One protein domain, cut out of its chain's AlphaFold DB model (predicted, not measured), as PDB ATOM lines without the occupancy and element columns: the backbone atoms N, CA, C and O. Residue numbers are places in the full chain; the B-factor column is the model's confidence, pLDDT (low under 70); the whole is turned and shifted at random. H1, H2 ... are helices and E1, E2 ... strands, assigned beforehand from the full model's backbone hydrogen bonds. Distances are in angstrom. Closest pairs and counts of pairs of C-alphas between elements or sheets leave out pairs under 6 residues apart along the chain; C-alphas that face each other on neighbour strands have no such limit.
ATOM      1  N   TYR A   5     168.623 157.359 175.817       68.75
ATOM      2  CA  TYR A   5     168.158 155.973 175.795       68.75
ATOM      3  C   TYR A   5     167.827 155.438 174.394       68.75
ATOM      4  O   TYR A   5     168.067 154.261 174.143       68.75
ATOM      5  N   ASP A   6     167.335 156.263 173.467       73.25
ATOM      6  CA  ASP A   6     166.973 155.819 172.114       73.25
ATOM      7  C   ASP A   6     168.214 155.387 171.312       73.25
ATOM      8  O   ASP A   6     168.140 154.450 170.516       73.25
ATOM      9  N   LEU A   7     169.373 156.023 171.548       78.88
ATOM     10  CA  LEU A   7     170.647 155.627 170.937       78.88
ATOM     11  C   LEU A   7     171.064 154.230 171.407       78.88
ATOM     12  O   LEU A   7     171.369 153.370 170.580       78.88
ATOM     13  N   TYR A   8     171.031 153.989 172.718       82.06
ATOM     14  CA  TYR A   8     171.440 152.714 173.319       82.06
ATOM     15  C   TYR A   8     170.486 151.559 172.983       82.06
ATOM     16  O   TYR A   8     170.869 150.395 173.064       82.06
ATOM     17  N   GLN A   9     169.251 151.869 172.578       82.56
ATOM     18  CA  GLN A   9     168.288 150.893 172.060       82.56
ATOM     19  C   GLN A   9     168.358 150.718 170.535       82.56
ATOM     20  O   GLN A   9     167.708 149.819 169.997       82.56
ATOM     21  N   SER A  10     169.127 151.548 169.825       88.94
ATOM     22  CA  SER A  10     169.249 151.443 168.372       88.94
ATOM     23  C   SER A  10     169.952 150.146 167.965       88.94
ATOM     24  O   SER A  10     170.924 149.721 168.593       88.94
ATOM     25  N   GLN A  11     169.475 149.528 166.881       90.44
ATOM     26  CA  GLN A  11     170.037 148.270 166.381       90.44
ATOM     27  C   GLN A  11     171.528 148.414 166.053       90.44
ATOM     28  O   GLN A  11     172.321 147.583 166.463       90.44
ATOM     29  N   ALA A  12     171.923 149.524 165.421       91.81
ATOM     30  CA  ALA A  12     173.316 149.777 165.059       91.81
ATOM     31  C   ALA A  12     174.259 149.834 166.273       91.81
ATOM     32  O   ALA A  12     175.378 149.343 166.195       91.81
ATOM     33  N   PHE A  13     173.822 150.425 167.391       92.75
ATOM     34  CA  PHE A  13     174.628 150.471 168.612       92.75
ATOM     35  C   PHE A  13     174.780 149.081 169.230       92.75
ATOM     36  O   PHE A  13     175.877 148.688 169.616       92.75
ATOM     37  N   ARG A  14     173.676 148.332 169.294       92.94
ATOM     38  CA  ARG A  14     173.653 146.981 169.859       92.94
ATOM     39  C   ARG A  14     174.481 146.002 169.030       92.94
ATOM     40  O   ARG A  14     175.322 145.325 169.603       92.94
ATOM     41  N   ASP A  15     174.309 146.005 167.709       95.56
ATOM     42  CA  ASP A  15     175.060 145.155 166.777       95.56
ATOM     43  C   ASP A  15     176.572 145.386 166.879       95.56
ATOM     44  O   ASP A  15     177.359 144.457 166.721       95.56
ATOM     45  N   GLU A  16     176.995 146.632 167.112       96.31
ATOM     46  CA  GLU A  16     178.413 146.943 167.271       96.31
ATOM     47  C   GLU A  16     178.931 146.514 168.647       96.31
ATOM     48  O   GLU A  16     180.000 145.917 168.729       96.31
ATOM     49  N   LEU A  17     178.168 146.763 169.716       95.31
ATOM     50  CA  LEU A  17     178.555 146.381 171.075       95.31
ATOM     51  C   LEU A  17     178.615 144.858 171.248       95.31
ATOM     52  O   LEU A  17     179.477 144.368 171.966       95.31
ATOM     53  N   GLU A  18     177.751 144.105 170.565       95.25
ATOM     54  CA  GLU A  18     177.749 142.634 170.575       95.25
ATOM     55  C   GLU A  18     179.026 142.015 169.980       95.25
ATOM     56  O   GLU A  18     179.290 140.833 170.195       95.25
ATOM     57  N   LYS A  19     179.847 142.795 169.261       95.56
ATOM     58  CA  LYS A  19     181.172 142.358 168.788       95.56
ATOM     59  C   LYS A  19     182.240 142.426 169.877       95.56
ATOM     60  O   LYS A  19     183.287 141.800 169.724       95.56
ATOM     61  N   CYS A  20     182.005 143.203 170.931       96.00
ATOM     62  CA  CYS A  20     182.925 143.319 172.049       96.00
ATOM     63  C   CYS A  20     182.797 142.105 172.974       96.00
ATOM     64  O   CYS A  20     181.702 141.681 173.341       96.00
ATOM     65  N   GLN A  21     183.934 141.566 173.391       94.88
ATOM     66  CA  GLN A  21     184.045 140.492 174.364       94.88
ATOM     67  C   GLN A  21     184.181 141.024 175.795       94.88
ATOM     68  O   GLN A  21     183.630 140.430 176.721       94.88
ATOM     69  N   VAL A  22     184.950 142.098 175.989       95.19
ATOM     70  CA  VAL A  22     185.276 142.645 177.316       95.19
ATOM     71  C   VAL A  22     184.626 143.993 177.583       95.19
ATOM     72  O   VAL A  22     184.458 144.351 178.750       95.19
ATOM     73  N   PHE A  23     184.246 144.735 176.538       95.94
ATOM     74  CA  PHE A  23     183.514 145.992 176.696       95.94
ATOM     75  C   PHE A  23     182.010 145.776 176.792       95.94
ATOM     76  O   PHE A  23     181.401 145.098 175.969       95.94
ATOM     77  N   TYR A  24     181.395 146.440 177.765       94.69
ATOM     78  CA  TYR A  24     179.952 146.477 177.939       94.69
ATOM     79  C   TYR A  24     179.481 147.877 178.329       94.69
ATOM     80  O   TYR A  24     180.223 148.698 178.874       94.69
ATOM     81  N   LEU A  25     178.205 148.145 178.060       93.31
ATOM     82  CA  LEU A  25     177.564 149.379 178.482       93.31
ATOM     83  C   LEU A  25     177.128 149.251 179.947       93.31
ATOM     84  O   LEU A  25     176.193 148.520 180.280       93.31
ATOM     85  N   LYS A  26     177.797 149.973 180.840       91.00
ATOM     86  CA  LYS A  26     177.424 150.065 182.250       91.00
ATOM     87  C   LYS A  26     176.337 151.124 182.416       91.00
ATOM     88  O   LYS A  26     176.531 152.302 182.119       91.00
ATOM     89  N   HIS A  27     175.186 150.675 182.908       85.12
ATOM     90  CA  HIS A  27     174.027 151.524 183.159       85.12
ATOM     91  C   HIS A  27     174.225 152.418 184.396       85.12
ATOM     92  O   HIS A  27     174.855 151.986 185.371       85.12
ATOM     93  N   PRO A  28     173.633 153.627 184.402       84.38
ATOM     94  CA  PRO A  28     173.628 154.485 185.578       84.38
ATOM     95  C   PRO A  28     172.933 153.792 186.753       84.38
ATOM     96  O   PRO A  28     171.919 153.113 186.590       84.38
ATOM     97  N   ARG A  29     173.466 153.984 187.965       74.75
ATOM     98  CA  ARG A  29     172.906 153.394 189.200       74.75
ATOM     99  C   ARG A  29     171.763 154.219 189.807       74.75
ATOM    100  O   ARG A  29     171.154 153.767 190.771       74.75
ATOM    101  N   GLY A  30     171.470 155.387 189.227       62.53
ATOM    102  CA  GLY A  30     170.483 156.352 189.708       62.53
ATOM    103  C   GLY A  30     170.979 157.119 190.935       62.53
ATOM    104  O   GLY A  30     171.197 156.540 191.999       62.53
ATOM    105  N   GLY A  31     171.158 158.434 190.798       61.31
ATOM    106  CA  GLY A  31     171.498 159.331 191.903       61.31
ATOM    107  C   GLY A  31     172.078 160.655 191.415       61.31
ATOM    108  O   GLY A  31     172.683 160.706 190.357       61.31
ATOM    109  N   HIS A  32     171.974 161.711 192.231       53.91
ATOM    110  CA  HIS A  32     172.241 163.116 191.864       53.91
ATOM    111  C   HIS A  32     173.570 163.445 191.138       53.91
ATOM    112  O   HIS A  32     173.703 164.569 190.661       53.91
ATOM    113  N   TYR A  33     174.545 162.531 191.070       54.19
ATOM    114  CA  TYR A  33     175.882 162.799 190.529       54.19
ATOM    115  C   TYR A  33     176.404 161.792 189.477       54.19
ATOM    116  O   TYR A  33     177.446 162.080 188.903       54.19
ATOM    117  N   ASN A  34     175.709 160.681 189.170       58.84
ATOM    118  CA  ASN A  34     176.187 159.617 188.253       58.84
ATOM    119  C   ASN A  34     175.047 159.024 187.389       58.84
ATOM    120  O   ASN A  34     174.749 157.828 187.463       58.84
ATOM    121  N   ASP A  35     174.386 159.865 186.590       66.31
ATOM    122  CA  ASP A  35     173.165 159.493 185.851       66.31
ATOM    123  C   ASP A  35     173.385 159.099 184.375       66.31
ATOM    124  O   ASP A  35     172.413 158.869 183.655       66.31
ATOM    125  N   GLY A  36     174.632 158.984 183.906       80.50
ATOM    126  CA  GLY A  36     174.917 158.564 182.528       80.50
ATOM    127  C   GLY A  36     175.608 157.208 182.399       80.50
ATOM    128  O   GLY A  36     175.806 156.485 183.374       80.50
ATOM    129  N   PHE A  37     175.914 156.849 181.157       87.62
ATOM    130  CA  PHE A  37     176.393 155.528 180.772       87.62
ATOM    131  C   PHE A  37     177.914 155.516 180.620       87.62
ATOM    132  O   PHE A  37     178.522 156.488 180.173       87.62
ATOM    133  N   GLU A  38     178.529 154.387 180.948       90.81
ATOM    134  CA  GLU A  38     179.967 154.166 180.781       90.81
ATOM    135  C   GLU A  38     180.187 152.997 179.815       90.81
ATOM    136  O   GLU A  38     179.580 151.938 179.980       90.81
ATOM    137  N   LEU A  39     181.067 153.161 178.827       93.75
ATOM    138  CA  LEU A  39     181.594 152.053 178.038       93.75
ATOM    139  C   LEU A  39     182.799 151.485 178.783       93.75
ATOM    140  O   LEU A  39     183.910 152.018 178.703       93.75
ATOM    141  N   LEU A  40     182.537 150.436 179.560       94.12
ATOM    142  CA  LEU A  40     183.483 149.852 180.497       94.12
ATOM    143  C   LEU A  40     184.034 148.546 179.929       94.12
ATOM    144  O   LEU A  40     183.270 147.632 179.633       94.12
ATOM    145  N   GLY A  41     185.353 148.469 179.779       95.31
ATOM    146  CA  GLY A  41     186.074 147.235 179.473       95.31
ATOM    147  C   GLY A  41     186.643 146.631 180.744       95.31
ATOM    148  O   GLY A  41     187.214 147.366 181.543       95.31
ATOM    149  N   VAL A  42     186.517 145.321 180.948       96.12
ATOM    150  CA  VAL A  42     187.100 144.651 182.122       96.12
ATOM    151  C   VAL A  42     187.889 143.429 181.680       96.12
ATOM    152  O   VAL A  42     187.345 142.524 181.053       96.12
ATOM    153  N   ILE A  43     189.173 143.396 182.033       96.31
ATOM    154  CA  ILE A  43     190.024 142.215 181.867       96.31
ATOM    155  C   ILE A  43     190.341 141.669 183.254       96.31
ATOM    156  O   ILE A  43     190.997 142.338 184.055       96.31
ATOM    157  N   GLU A  44     189.860 140.461 183.535       95.25
ATOM    158  CA  GLU A  44     190.141 139.744 184.777       95.25
ATOM    159  C   GLU A  44     191.385 138.868 184.628       95.25
ATOM    160  O   GLU A  44     191.573 138.196 183.614       95.25
ATOM    161  N   THR A  45     192.227 138.863 185.659       94.56
ATOM    162  CA  THR A  45     193.417 138.012 185.750       94.56
ATOM    163  C   THR A  45     193.322 137.090 186.965       94.56
ATOM    164  O   THR A  45     192.616 137.383 187.936       94.56
ATOM    165  N   GLY A  46     194.003 135.947 186.913       93.12
ATOM    166  CA  GLY A  46     193.953 134.922 187.953       93.12
ATOM    167  C   GLY A  46     194.808 135.240 189.180       93.12
ATOM    168  O   GLY A  46     194.523 134.735 190.266       93.12
ATOM    169  N   SER A  47     195.829 136.090 189.044       94.00
ATOM    170  CA  SER A  47     196.743 136.451 190.134       94.00
ATOM    171  C   SER A  47     197.295 137.873 190.001       94.00
ATOM    172  O   SER A  47     197.152 138.520 188.963       94.00
ATOM    173  N   ALA A  48     197.949 138.364 191.057       93.88
ATOM    174  CA  ALA A  48     198.626 139.657 191.027       93.88
ATOM    175  C   ALA A  48     199.807 139.671 190.037       93.88
ATOM    176  O   ALA A  48     200.074 140.688 189.402       93.88
ATOM    177  N   GLU A  49     200.498 138.543 189.867       94.94
ATOM    178  CA  GLU A  49     201.557 138.390 188.868       94.94
ATOM    179  C   GLU A  49     201.011 138.502 187.442       94.94
ATOM    180  O   GLU A  49     201.608 139.184 186.609       94.94
ATOM    181  N   GLU A  50     199.867 137.873 187.164       95.44
ATOM    182  CA  GLU A  50     199.203 137.988 185.862       95.44
ATOM    183  C   GLU A  50     198.703 139.415 185.607       95.44
ATOM    184  O   GLU A  50     198.854 139.921 184.495       95.44
ATOM    185  N   LEU A  51     198.185 140.095 186.635       96.25
ATOM    186  CA  LEU A  51     197.818 141.511 186.568       96.25
ATOM    187  C   LEU A  51     199.018 142.383 186.183       96.25
ATOM    188  O   LEU A  51     198.919 143.182 185.256       96.25
ATOM    189  N   LEU A  52     200.161 142.226 186.854       95.75
ATOM    190  CA  LEU A  52     201.366 142.995 186.529       95.75
ATOM    191  C   LEU A  52     201.888 142.694 185.126       95.75
ATOM    192  O   LEU A  52     202.289 143.613 184.409       95.75
ATOM    193  N   ALA A  53     201.858 141.426 184.713       95.44
ATOM    194  CA  ALA A  53     202.217 141.047 183.354       95.44
ATOM    195  C   ALA A  53     201.297 141.734 182.333       95.44
ATOM    196  O   ALA A  53     201.787 142.304 181.358       95.44
ATOM    197  N   LEU A  54     199.984 141.755 182.587       96.62
ATOM    198  CA  LEU A  54     199.012 142.452 181.751       96.62
ATOM    199  C   LEU A  54     199.295 143.959 181.683       96.62
ATOM    200  O   LEU A  54     199.343 144.504 180.584       96.62
ATOM    201  N   LEU A  55     199.543 144.626 182.816       96.44
ATOM    202  CA  LEU A  55     199.916 146.049 182.837       96.44
ATOM    203  C   LEU A  55     201.175 146.317 181.997       96.44
ATOM    204  O   LEU A  55     201.224 147.302 181.260       96.44
ATOM    205  N   GLY A  56     202.159 145.416 182.057       95.44
ATOM    206  CA  GLY A  56     203.362 145.469 181.229       95.44
ATOM    207  C   GLY A  56     203.078 145.341 179.729       95.44
ATOM    208  O   GLY A  56     203.606 146.129 178.949       95.44
ATOM    209  N   ILE A  57     202.221 144.399 179.316       95.38
ATOM    210  CA  ILE A  57     201.847 144.206 177.900       95.38
ATOM    211  C   ILE A  57     201.043 145.402 177.373       95.38
ATOM    212  O   ILE A  57     201.262 145.846 176.248       95.38
ATOM    213  N   LEU A  58     200.132 145.941 178.188       95.44
ATOM    214  CA  LEU A  58     199.363 147.142 177.860       95.44
ATOM    215  C   LEU A  58     200.249 148.394 177.772       95.44
ATOM    216  O   LEU A  58     199.850 149.382 177.163       95.44
ATOM    217  N   GLY A  59     201.446 148.363 178.363       95.00
ATOM    218  CA  GLY A  59     202.353 149.506 178.406       95.00
ATOM    219  C   GLY A  59     201.966 150.547 179.454       95.00
ATOM    220  O   GLY A  59     202.328 151.711 179.310       95.00
ATOM    221  N   VAL A  60     201.240 150.148 180.504       95.69
ATOM    222  CA  VAL A  60     200.870 151.034 181.615       95.69
ATOM    223  C   VAL A  60     202.144 151.430 182.369       95.69
ATOM    224  O   VAL A  60     202.808 150.544 182.917       95.69
ATOM    225  N   PRO A  61     202.502 152.723 182.461       95.44
ATOM    226  CA  PRO A  61     203.606 153.160 183.308       95.44
ATOM    227  C   PRO A  61     203.280 152.868 184.774       95.44
ATOM    228  O   PRO A  61     202.255 153.325 185.281       95.44
ATOM    229  N   HIS A  62     204.126 152.093 185.455       95.75
ATOM    230  CA  HIS A  62     203.897 151.722 186.848       95.75
ATOM    231  C   HIS A  62     205.190 151.471 187.631       95.75
ATOM    232  O   HIS A  62     206.231 151.144 187.062       95.75
ATOM    233  N   THR A  63     205.104 151.622 188.953       96.00
ATOM    234  CA  THR A  63     206.176 151.363 189.921       96.00
ATOM    235  C   THR A  63     205.634 150.547 191.095       96.00
ATOM    236  O   THR A  63     204.489 150.710 191.514       96.00
ATOM    237  N   LEU A  64     206.467 149.649 191.626       96.00
ATOM    238  CA  LEU A  64     206.158 148.848 192.809       96.00
ATOM    239  C   LEU A  64     206.926 149.365 194.024       96.00
ATOM    240  O   LEU A  64     208.144 149.550 193.971       96.00
ATOM    241  N   HIS A  65     206.225 149.541 195.141       96.44
ATOM    242  CA  HIS A  65     206.778 150.082 196.378       96.44
ATOM    243  C   HIS A  65     206.626 149.086 197.526       96.44
ATOM    244  O   HIS A  65     205.570 148.496 197.730       96.44
ATOM    245  N   LYS A  66     207.670 148.952 198.351       95.31
ATOM    246  CA  LYS A  66     207.618 148.141 199.584       95.31
ATOM    247  C   LYS A  66     206.853 148.818 200.726       95.31
ATOM    248  O   LYS A  66     206.531 148.185 201.723       95.31
ATOM    249  N   GLN A  67     206.601 150.116 200.604       94.75
ATOM    250  CA  GLN A  67     205.853 150.920 201.564       94.75
ATOM    251  C   GLN A  67     204.767 151.679 200.817       94.75
ATOM    252  O   GLN A  67     204.932 151.982 199.636       94.75
ATOM    253  N   LYS A  68     203.670 151.989 201.509       94.19
ATOM    254  CA  LYS A  68     202.561 152.731 200.920       94.19
ATOM    255  C   LYS A  68     203.038 154.122 200.471       94.19
ATOM    256  O   LYS A  68     203.525 154.862 201.329       94.19
ATOM    257  N   PRO A  69     202.892 154.491 199.186       92.50
ATOM    258  CA  PRO A  69     203.200 155.841 198.730       92.50
ATOM    259  C   PRO A  69     202.160 156.852 199.244       92.50
ATOM    260  O   PRO A  69     201.064 156.487 199.674       92.50
ATOM    261  N   GLU A  70     202.504 158.142 199.216       91.56
ATOM    262  CA  GLU A  70     201.589 159.218 199.636       91.56
ATOM    263  C   GLU A  70     200.459 159.462 198.625       91.56
ATOM    264  O   GLU A  70     199.386 159.947 198.992       91.56
ATOM    265  N   CYS A  71     200.687 159.121 197.355       89.50
ATOM    266  CA  CYS A  71     199.679 159.205 196.310       89.50
ATOM    267  C   CYS A  71     198.596 158.128 196.485       89.50
ATOM    268  O   CYS A  71     198.756 157.129 197.198       89.50
ATOM    269  N   TRP A  72     197.451 158.339 195.832       89.88
ATOM    270  CA  TRP A  72     196.431 157.299 195.784       89.88
ATOM    271  C   TRP A  72     196.964 156.096 194.998       89.88
ATOM    272  O   TRP A  72     197.472 156.245 193.891       89.88
ATOM    273  N   CYS A  73     196.799 154.912 195.572       91.00
ATOM    274  CA  CYS A  73     197.126 153.627 194.974       91.00
ATOM    275  C   CYS A  73     196.062 152.599 195.397       91.00
ATOM    276  O   CYS A  73     195.440 152.764 196.459       91.00
ATOM    277  N   PRO A  74     195.827 151.548 194.592       91.56
ATOM    278  CA  PRO A  74     194.989 150.427 194.993       91.56
ATOM    279  C   PRO A  74     195.569 149.734 196.240       91.56
ATOM    280  O   PRO A  74     196.727 149.964 196.610       91.56
ATOM    281  N   PRO A  75     194.776 148.882 196.916       91.88
ATOM    282  CA  PRO A  75     195.290 148.002 197.961       91.88
ATOM    283  C   PRO A  75     196.524 147.216 197.492       91.88
ATOM    284  O   PRO A  75     196.664 146.950 196.296       91.88
ATOM    285  N   PRO A  76     197.435 146.866 198.414       93.62
ATOM    286  CA  PRO A  76     198.680 146.225 198.036       93.62
ATOM    287  C   PRO A  76     198.430 144.832 197.452       93.62
ATOM    288  O   PRO A  76     197.489 144.134 197.833       93.62
ATOM    289  N   LEU A  77     199.311 144.443 196.541       93.44
ATOM    290  CA  LEU A  77     199.327 143.158 195.865       93.44
ATOM    291  C   LEU A  77     200.273 142.198 196.589       93.44
ATOM    292  O   LEU A  77     201.352 142.595 197.026       93.44
ATOM    293  N   GLU A  78     199.890 140.928 196.666       92.56
ATOM    294  CA  GLU A  78     200.755 139.846 197.144       92.56
ATOM    295  C   GLU A  78     201.457 139.207 195.945       92.56
ATOM    296  O   GLU A  78     200.801 138.588 195.111       92.56
ATOM    297  N   ILE A  79     202.777 139.379 195.842       90.44
ATOM    298  CA  ILE A  79     203.578 138.916 194.702       90.44
ATOM    299  C   ILE A  79     204.778 138.141 195.226       90.44
ATOM    300  O   ILE A  79     205.623 138.688 195.935       90.44
ATOM    301  N   GLY A  80     204.863 136.852 194.892       87.88
ATOM    302  CA  GLY A  80     205.992 136.011 195.314       87.88
ATOM    303  C   GLY A  80     206.227 135.963 196.836       87.88
ATOM    304  O   GLY A  80     207.350 135.712 197.269       87.88
ATOM    305  N   GLY A  81     205.191 136.212 197.647       89.75
ATOM    306  CA  GLY A  81     205.270 136.271 199.112       89.75
ATOM    307  C   GLY A  81     205.685 137.628 199.696       89.75
ATOM    308  O   GLY A  81     205.878 137.716 200.909       89.75
ATOM    309  N   GLU A  82     205.828 138.670 198.873       94.50
ATOM    310  CA  GLU A  82     205.980 140.058 199.321       94.50
ATOM    311  C   GLU A  82     204.690 140.862 199.081       94.50
ATOM    312  O   GLU A  82     204.086 140.793 198.010       94.50
ATOM    313  N   THR A  83     204.318 141.694 200.056       95.00
ATOM    314  CA  THR A  83     203.256 142.698 199.926       95.00
ATOM    315  C   THR A  83     203.821 143.971 199.281       95.00
ATOM    316  O   THR A  83     204.663 144.649 199.880       95.00
ATOM    317  N   LEU A  84     203.356 144.331 198.082       95.75
ATOM    318  CA  LEU A  84     203.837 145.486 197.311       95.75
ATOM    319  C   LEU A  84     202.698 146.447 196.946       95.75
ATOM    320  O   LEU A  84     201.603 146.036 196.581       95.75
ATOM    321  N   TRP A  85     202.969 147.748 196.999       96.19
ATOM    322  CA  TRP A  85     202.040 148.800 196.584       96.19
ATOM    323  C   TRP A  85     202.289 149.183 195.128       96.19
ATOM    324  O   TRP A  85     203.434 149.418 194.747       96.19
ATOM    325  N   LEU A  86     201.223 149.261 194.333       95.88
ATOM    326  CA  LEU A  86     201.278 149.618 192.918       95.88
ATOM    327  C   LEU A  86     200.953 151.104 192.727       95.88
ATOM    328  O   LEU A  86     199.830 151.531 192.984       95.88
ATOM    329  N   GLU A  87     201.912 151.875 192.232       95.75
ATOM    330  CA  GLU A  87     201.682 153.210 191.674       95.75
ATOM    331  C   GLU A  87     201.639 153.094 190.147       95.75
ATOM    332  O   GLU A  87     202.479 152.410 189.566       95.75
ATOM    333  N   TYR A  88     200.667 153.724 189.483       95.00
ATOM    334  CA  TYR A  88     200.543 153.661 188.026       95.00
ATOM    335  C   TYR A  88     199.893 154.915 187.436       95.00
ATOM    336  O   TYR A  88     199.102 155.595 188.093       95.00
ATOM    337  N   GLU A  89     200.194 155.200 186.168       94.44
ATOM    338  CA  GLU A  89     199.518 156.249 185.409       94.44
ATOM    339  C   GLU A  89     198.194 155.727 184.843       94.44
ATOM    340  O   GLU A  89     198.149 154.800 184.036       94.44
ATOM    341  N   ASN A  90     197.084 156.342 185.254       93.19
ATOM    342  CA  ASN A  90     195.749 155.947 184.804       93.19
ATOM    343  C   ASN A  90     195.396 156.452 183.399       93.19
ATOM    344  O   ASN A  90     194.368 156.049 182.867       93.19
ATOM    345  N   ARG A  91     196.204 157.333 182.800       92.81
ATOM    346  CA  ARG A  91     196.000 157.902 181.461       92.81
ATOM    347  C   ARG A  91     197.261 157.724 180.638       92.81
ATOM    348  O   ARG A  91     198.282 158.312 180.968       92.81
ATOM    349  N   PHE A  92     197.165 156.964 179.559       92.31
ATOM    350  CA  PHE A  92     198.291 156.679 178.674       92.31
ATOM    351  C   PHE A  92     197.782 156.262 177.284       92.31
ATOM    352  O   PHE A  92     196.575 156.129 177.059       92.31
ATOM    353  N   GLU A  93     198.699 156.091 176.336       93.12
ATOM    354  CA  GLU A  93     198.394 155.544 175.014       93.12
ATOM    355  C   GLU A  93     198.635 154.029 175.007       93.12
ATOM    356  O   GLU A  93     199.749 153.573 175.245       93.12
ATOM    357  N   CYS A  94     197.592 153.251 174.715       93.50
ATOM    358  CA  CYS A  94     197.639 151.794 174.622       93.50
ATOM    359  C   CYS A  94     197.355 151.377 173.177       93.50
ATOM    360  O   CYS A  94     196.253 151.595 172.681       93.50
ATOM    361  N   PHE A  95     198.334 150.789 172.485       93.88
ATOM    362  CA  PHE A  95     198.203 150.357 171.079       93.88
ATOM    363  C   PHE A  95     197.707 151.457 170.116       93.88
ATOM    364  O   PHE A  95     196.981 151.172 169.165       93.88
ATOM    365  N   GLY A  96     198.071 152.719 170.364       92.25
ATOM    366  CA  GLY A  96     197.608 153.871 169.580       92.25
ATOM    367  C   GLY A  96     196.232 154.416 169.985       92.25
ATOM    368  O   GLY A  96     195.719 155.323 169.332       92.25
ATOM    369  N   PHE A  97     195.625 153.893 171.055       92.19
ATOM    370  CA  PHE A  97     194.358 154.377 171.600       92.19
ATOM    371  C   PHE A  97     194.590 155.132 172.914       92.19
ATOM    372  O   PHE A  97     195.252 154.602 173.809       92.19
ATOM    373  N   PRO A  98     194.014 156.336 173.091       90.62
ATOM    374  CA  PRO A  98     194.004 156.977 174.396       90.62
ATOM    375  C   PRO A  98     193.143 156.141 175.344       90.62
ATOM    376  O   PRO A  98     191.957 155.918 175.074       90.62
ATOM    377  N   ALA A  99     193.745 155.688 176.439       87.25
ATOM    378  CA  ALA A  99     193.113 154.821 177.418       87.25
ATOM    379  C   ALA A  99     193.081 155.490 178.794       87.25
ATOM    380  O   ALA A  99     194.047 156.125 179.224       87.25
ATOM    381  N   TYR A 100     191.956 155.318 179.488       92.00
ATOM    382  CA  TYR A 100     191.859 155.546 180.922       92.00
ATOM    383  C   TYR A 100     191.696 154.196 181.615       92.00
ATOM    384  O   TYR A 100     190.694 153.520 181.365       92.00
ATOM    385  N   VAL A 101     192.647 153.812 182.471       93.88
ATOM    386  CA  VAL A 101     192.604 152.535 183.197       93.88
ATOM    387  C   VAL A 101     192.474 152.709 184.697       93.88
ATOM    388  O   VAL A 101     193.027 153.629 185.298       93.88
ATOM    389  N   THR A 102     191.780 151.769 185.322       94.62
ATOM    390  CA  THR A 102     191.765 151.600 186.771       94.62
ATOM    391  C   THR A 102     192.130 150.165 187.107       94.62
ATOM    392  O   THR A 102     191.675 149.239 186.442       94.62
ATOM    393  N   VAL A 103     192.963 149.977 188.126       95.25
ATOM    394  CA  VAL A 103     193.229 148.652 188.683       95.25
ATOM    395  C   VAL A 103     192.171 148.356 189.742       95.25
ATOM    396  O   VAL A 103     191.917 149.191 190.616       95.25
ATOM    397  N   GLY A 104     191.547 147.182 189.651       91.62
ATOM    398  CA  GLY A 104     190.543 146.720 190.603       91.62
ATOM    399  C   GLY A 104     191.068 146.733 192.040       91.62
ATOM    400  O   GLY A 104     192.218 146.400 192.312       91.62
ATOM    401  N   THR A 105     190.225 147.146 192.988       88.75
ATOM    402  CA  THR A 105     190.635 147.278 194.403       88.75
ATOM    403  C   THR A 105     190.411 146.014 195.225       88.75
ATOM    404  O   THR A 105     190.991 145.859 196.295       88.75
ATOM    405  N   SER A 106     189.566 145.107 194.743       83.31
ATOM    406  CA  SER A 106     189.201 143.862 195.431       83.31
ATOM    407  C   SER A 106     189.378 142.619 194.559       83.31
ATOM    408  O   SER A 106     189.089 141.508 194.993       83.31
ATOM    409  N   ASN A 107     189.789 142.815 193.313       86.69
ATOM    410  CA  ASN A 107     189.892 141.824 192.258       86.69
ATOM    411  C   ASN A 107     191.078 142.199 191.360       86.69
ATOM    412  O   ASN A 107     191.368 143.379 191.176       86.69
ATOM    413  N   ASN A 108     191.766 141.197 190.812       92.50
ATOM    414  CA  ASN A 108     192.916 141.406 189.934       92.50
ATOM    415  C   ASN A 108     192.432 141.780 188.524       92.50
ATOM    416  O   ASN A 108     192.528 140.986 187.587       92.50
ATOM    417  N   THR A 109     191.842 142.966 188.387       95.56
ATOM    418  CA  THR A 109     191.255 143.450 187.134       95.56
ATOM    419  C   THR A 109     191.944 144.705 186.626       95.56
ATOM    420  O   THR A 109     192.410 145.541 187.402       95.56
ATOM    421  N   VAL A 110     191.960 144.849 185.302       96.12
ATOM    422  CA  VAL A 110     192.224 146.119 184.621       96.12
ATOM    423  C   VAL A 110     190.925 146.574 183.972       96.12
ATOM    424  O   VAL A 110     190.362 145.880 183.125       96.12
ATOM    425  N   GLU A 111     190.441 147.730 184.403       95.44
ATOM    426  CA  GLU A 111     189.194 148.336 183.949       95.44
ATOM    427  C   GLU A 111     189.493 149.513 183.021       95.44
ATOM    428  O   GLU A 111     190.299 150.371 183.365       95.44
ATOM    429  N   PHE A 112     188.826 149.587 181.872       93.94
ATOM    430  CA  PHE A 112     188.998 150.625 180.861       93.94
ATOM    431  C   PHE A 112     187.734 151.472 180.735       93.94
ATOM    432  O   PHE A 112     186.658 150.924 180.514       93.94
ATOM    433  N   ASN A 113     187.855 152.801 180.770       91.06
ATOM    434  CA  ASN A 113     186.771 153.698 180.354       91.06
ATOM    435  C   ASN A 113     187.083 154.259 178.960       91.06
ATOM    436  O   ASN A 113     188.098 154.935 178.781       91.06
ATOM    437  N   PHE A 114     186.231 153.946 177.980       89.25
ATOM    438  CA  PHE A 114     186.449 154.288 176.567       89.25
ATOM    439  C   PHE A 114     185.597 155.449 176.051       89.25
ATOM    440  O   PHE A 114     185.632 155.749 174.857       89.25
ATOM    441  N   ASN A 115     184.870 156.140 176.927       89.44
ATOM    442  CA  ASN A 115     184.085 157.293 176.516       89.44
ATOM    443  C   ASN A 115     185.006 158.428 176.032       89.44
ATOM    444  O   ASN A 115     185.963 158.804 176.713       89.44
ATOM    445  N   SER A 116     184.710 159.020 174.873       84.31
ATOM    446  CA  SER A 116     185.541 160.088 174.294       84.31
ATOM    447  C   SER A 116     185.147 161.505 174.706       84.31
ATOM    448  O   SER A 116     186.007 162.384 174.742       84.31
ATOM    449  N   ILE A 117     183.866 161.744 175.001       81.25
ATOM    450  CA  ILE A 117     183.329 163.092 175.253       81.25
ATOM    451  C   ILE A 117     183.261 163.384 176.753       81.25
ATOM    452  O   ILE A 117     183.707 164.433 177.219       81.25
ATOM    453  N   SER A 118     182.686 162.462 177.521       81.56
ATOM    454  CA  SER A 118     182.562 162.568 178.973       81.56
ATOM    455  C   SER A 118     182.500 161.179 179.589       81.56
ATOM    456  O   SER A 118     182.093 160.235 178.919       81.56
ATOM    457  N   CYS A 119     182.792 161.047 180.883       74.88
ATOM    458  CA  CYS A 119     182.694 159.760 181.581       74.88
ATOM    459  C   CYS A 119     181.284 159.137 181.569       74.88
ATOM    460  O   CYS A 119     181.140 158.015 182.028       74.88
ATOM    461  N   TYR A 120     180.257 159.849 181.090       81.62
ATOM    462  CA  TYR A 120     178.849 159.481 181.248       81.62
ATOM    463  C   TYR A 120     178.034 159.536 179.944       81.62
ATOM    464  O   TYR A 120     176.818 159.336 179.972       81.62
ATOM    465  N   ASP A 121     178.680 159.825 178.814       85.25
ATOM    466  CA  ASP A 121     178.040 159.880 177.500       85.25
ATOM    467  C   ASP A 121     178.807 158.992 176.519       85.25
ATOM    468  O   ASP A 121     179.986 159.242 176.252       85.25
ATOM    469  N   VAL A 122     178.146 157.935 176.040       88.94
ATOM    470  CA  VAL A 122     178.732 156.925 175.153       88.94
ATOM    471  C   VAL A 122     178.178 157.119 173.754       88.94
ATOM    472  O   VAL A 122     176.970 157.110 173.527       88.94
ATOM    473  N   THR A 123     179.073 157.232 172.785       92.12
ATOM    474  CA  THR A 123     178.717 157.358 171.373       92.12
ATOM    475  C   THR A 123     178.883 156.031 170.635       92.12
ATOM    476  O   THR A 123     179.586 155.125 171.082       92.12
ATOM    477  N   LEU A 124     178.276 155.912 169.451       92.50
ATOM    478  CA  LEU A 124     178.526 154.767 168.566       92.50
ATOM    479  C   LEU A 124     180.008 154.670 168.158       92.50
ATOM    480  O   LEU A 124     180.528 153.573 167.966       92.50
ATOM    481  N   ASP A 125     180.696 155.803 168.028       93.44
ATOM    482  CA  ASP A 125     182.111 155.815 167.661       93.44
ATOM    483  C   ASP A 125     183.007 155.340 168.813       93.44
ATOM    484  O   ASP A 125     184.028 154.703 168.552       93.44
ATOM    485  N   ASP A 126     182.600 155.537 170.072       93.81
ATOM    486  CA  ASP A 126     183.269 154.920 171.227       93.81
ATOM    487  C   ASP A 126     183.181 153.390 171.161       93.81
ATOM    488  O   ASP A 126     184.185 152.707 171.362       93.81
ATOM    489  N   VAL A 127     182.015 152.846 170.795       94.88
ATOM    490  CA  VAL A 127     181.829 151.393 170.635       94.88
ATOM    491  C   VAL A 127     182.688 150.848 169.495       94.88
ATOM    492  O   VAL A 127     183.413 149.877 169.685       94.88
ATOM    493  N   LYS A 128     182.704 151.505 168.329       95.62
ATOM    494  CA  LYS A 128     183.581 151.100 167.211       95.62
ATOM    495  C   LYS A 128     185.061 151.151 167.586       95.62
ATOM    496  O   LYS A 128     185.836 150.289 167.173       95.62
ATOM    497  N   ARG A 129     185.468 152.157 168.366       95.31
ATOM    498  CA  ARG A 129     186.828 152.242 168.907       95.31
ATOM    499  C   ARG A 129     187.127 151.097 169.867       95.31
ATOM    500  O   ARG A 129     188.231 150.571 169.805       95.31
ATOM    501  N   ALA A 130     186.178 150.711 170.718       95.88
ATOM    502  CA  ALA A 130     186.332 149.565 171.609       95.88
ATOM    503  C   ALA A 130     186.504 148.256 170.822       95.88
ATOM    504  O   ALA A 130     187.426 147.503 171.118       95.88
ATOM    505  N   VAL A 131     185.726 148.038 169.755       96.56
ATOM    506  CA  VAL A 131     185.908 146.887 168.847       96.56
ATOM    507  C   VAL A 131     187.320 146.878 168.252       96.56
ATOM    508  O   VAL A 131     188.018 145.869 168.321       96.56
ATOM    509  N   ALA A 132     187.782 148.012 167.716       96.38
ATOM    510  CA  ALA A 132     189.131 148.120 167.156       96.38
ATOM    511  C   ALA A 132     190.237 147.914 168.210       96.38
ATOM    512  O   ALA A 132     191.285 147.342 167.911       96.38
ATOM    513  N   PHE A 133     190.007 148.360 169.445       96.25
ATOM    514  CA  PHE A 133     190.925 148.128 170.552       96.25
ATOM    515  C   PHE A 133     190.963 146.653 170.964       96.25
ATOM    516  O   PHE A 133     192.041 146.125 171.217       96.25
ATOM    517  N   GLU A 134     189.830 145.947 170.963       96.19
ATOM    518  CA  GLU A 134     189.822 144.501 171.200       96.19
ATOM    519  C   GLU A 134     190.570 143.718 170.120       96.19
ATOM    520  O   GLU A 134     191.277 142.770 170.449       96.19
ATOM    521  N   GLU A 135     190.501 144.134 168.854       96.06
ATOM    522  CA  GLU A 135     191.348 143.555 167.803       96.06
ATOM    523  C   GLU A 135     192.842 143.759 168.101       96.06
ATOM    524  O   GLU A 135     193.650 142.843 167.925       96.06
ATOM    525  N   ALA A 136     193.224 144.928 168.628       95.62
ATOM    526  CA  ALA A 136     194.589 145.155 169.091       95.62
ATOM    527  C   ALA A 136     194.942 144.224 170.267       95.62
ATOM    528  O   ALA A 136     195.997 143.589 170.235       95.62
ATOM    529  N   LEU A 137     194.048 144.051 171.246       95.25
ATOM    530  CA  LEU A 137     194.239 143.109 172.356       95.25
ATOM    531  C   LEU A 137     194.393 141.654 171.870       95.25
ATOM    532  O   LEU A 137     195.272 140.941 172.360       95.25
ATOM    533  N   ARG A 138     193.595 141.215 170.886       95.56
ATOM    534  CA  ARG A 138     193.722 139.892 170.240       95.56
ATOM    535  C   ARG A 138     195.069 139.742 169.539       95.56
ATOM    536  O   ARG A 138     195.727 138.716 169.693       95.56
ATOM    537  N   SER A 139     195.532 140.780 168.838       94.38
ATOM    538  CA  SER A 139     196.838 140.767 168.159       94.38
ATOM    539  C   SER A 139     198.024 140.605 169.119       94.38
ATOM    540  O   SER A 139     199.051 140.048 168.735       94.38
ATOM    541  N   GLN A 140     197.871 141.051 170.371       93.44
ATOM    542  CA  GLN A 140     198.855 140.876 171.444       93.44
ATOM    543  C   GLN A 140     198.662 139.572 172.235       93.44
ATOM    544  O   GLN A 140     199.407 139.306 173.174       93.44
ATOM    545  N   GLY A 141     197.660 138.759 171.884       92.75
ATOM    546  CA  GLY A 141     197.340 137.512 172.579       92.75
ATOM    547  C   GLY A 141     196.707 137.693 173.963       92.75
ATOM    548  O   GLY A 141     196.658 136.729 174.722       92.75
TER     549      GLY A 141
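AT A GLANCE: This is residues 5 to 141 of the 145 residues of an uncharacterized protein of Marinobacter zhejiangensis (UniProt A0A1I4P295). A strongly twisted sheet of five strands runs through the middle, with the long helix H4 packed on it. At one end a smaller three-stranded sheet turns away from it, and H3 sits in the angle between the two sheets; at the other end the short helices H1 and H2 lie beyond the edge strand E1, with H2 beside the first part of H4. The printed part has 137 residues, with four named helices and eight named strands in the order H1 H2 E1 E2 H3 E3 E4 E5 E6 E7 E8 H4, a mixed class of helices and strands. The sheets, E1 E2 E8 E7 E6 and E3 E5 E4, are both antiparallel. The whole is compact, with a radius of gyration of the C-alphas of 16.2 A and spans of 50 by 40 by 23 A.

IN THESE COORDINATES: Start with the larger sheet: E1 is residues 23 to 26, E2 is 38 to 44 and 18.1 A long, E8 is 109 to 113, E7 is 97 to 103 and 18.1 A long, and E6 is 91 to 94. In the smaller sheet find E3 at residues 62 to 65, E5 at 82 to 88, 18.5 A long, and E4 at 77 to 79. H3, residues 48 to 58, runs 15.2 A from C-alpha 48 at (198.626, 139.657, 191.027). H1 is residues 5 to 8, beginning at C-alpha 5 at (168.158, 155.973, 175.795), and H2 is residues 11 to 17. H4, residues 124 to 139, runs 23.1 A to C-alpha 139 at (196.838, 140.767, 168.159).

HOW THE PARTS SIT: In the larger sheet, look for N 24 and O 40 at 2.9 A in the hairpin E1 and E2, N 112 and O 41 at 2.8 A between E8 and E2, and N 111 and O 102 at 2.8 A between E8 and E7. E6, E7 and E8 form a meander, each strand the antiparallel neighbour of the one before; N 94 and O 97 are 2.8 A apart. H3 and H4 are on one face of this sheet, an arrangement in two layers, the helices making one layer and the sheet the other. The closest C-alphas of H3 and E8 are those of Leu 51 and Thr 109, 6.9 A apart; those of E1 and H4 are of Phe 23 and Ala 130, 6.8 A. H3 is also on the smaller sheet, at a height of 9.6 A. There N 63 and O 87 of E3 and E5 are 2.8 A apart, and N 77 and O 84 of the hairpin E4 and E5 are 2.8 A apart. E5 runs on into E6 across two residues, at 90 degrees. H2 touches H4, through residues 124 to 131 of H4 alone, at a shallow tilt of 32 degrees, the same way; the C-alphas of Phe 13 and Leu 124 come closest, at 5.8 A. H1 is close to H2 but not clearly touching, Leu 7 and Phe 13 being closest at 6.9 A between C-alphas. In H2, H3 and H4 every O i to N i+4 pair is within hydrogen-bond range, while H1 is too short for one.

THE WHOLE: The farthest C-alphas are those of Asp 6 and Gly 81, 50.8 A apart. The printed part has no cut, and its long links are E1 to E2 and E3 to E4. The mean pLDDT of the printed part is 90.6; look for values under 70 at residue 5 and residues 30 to 35.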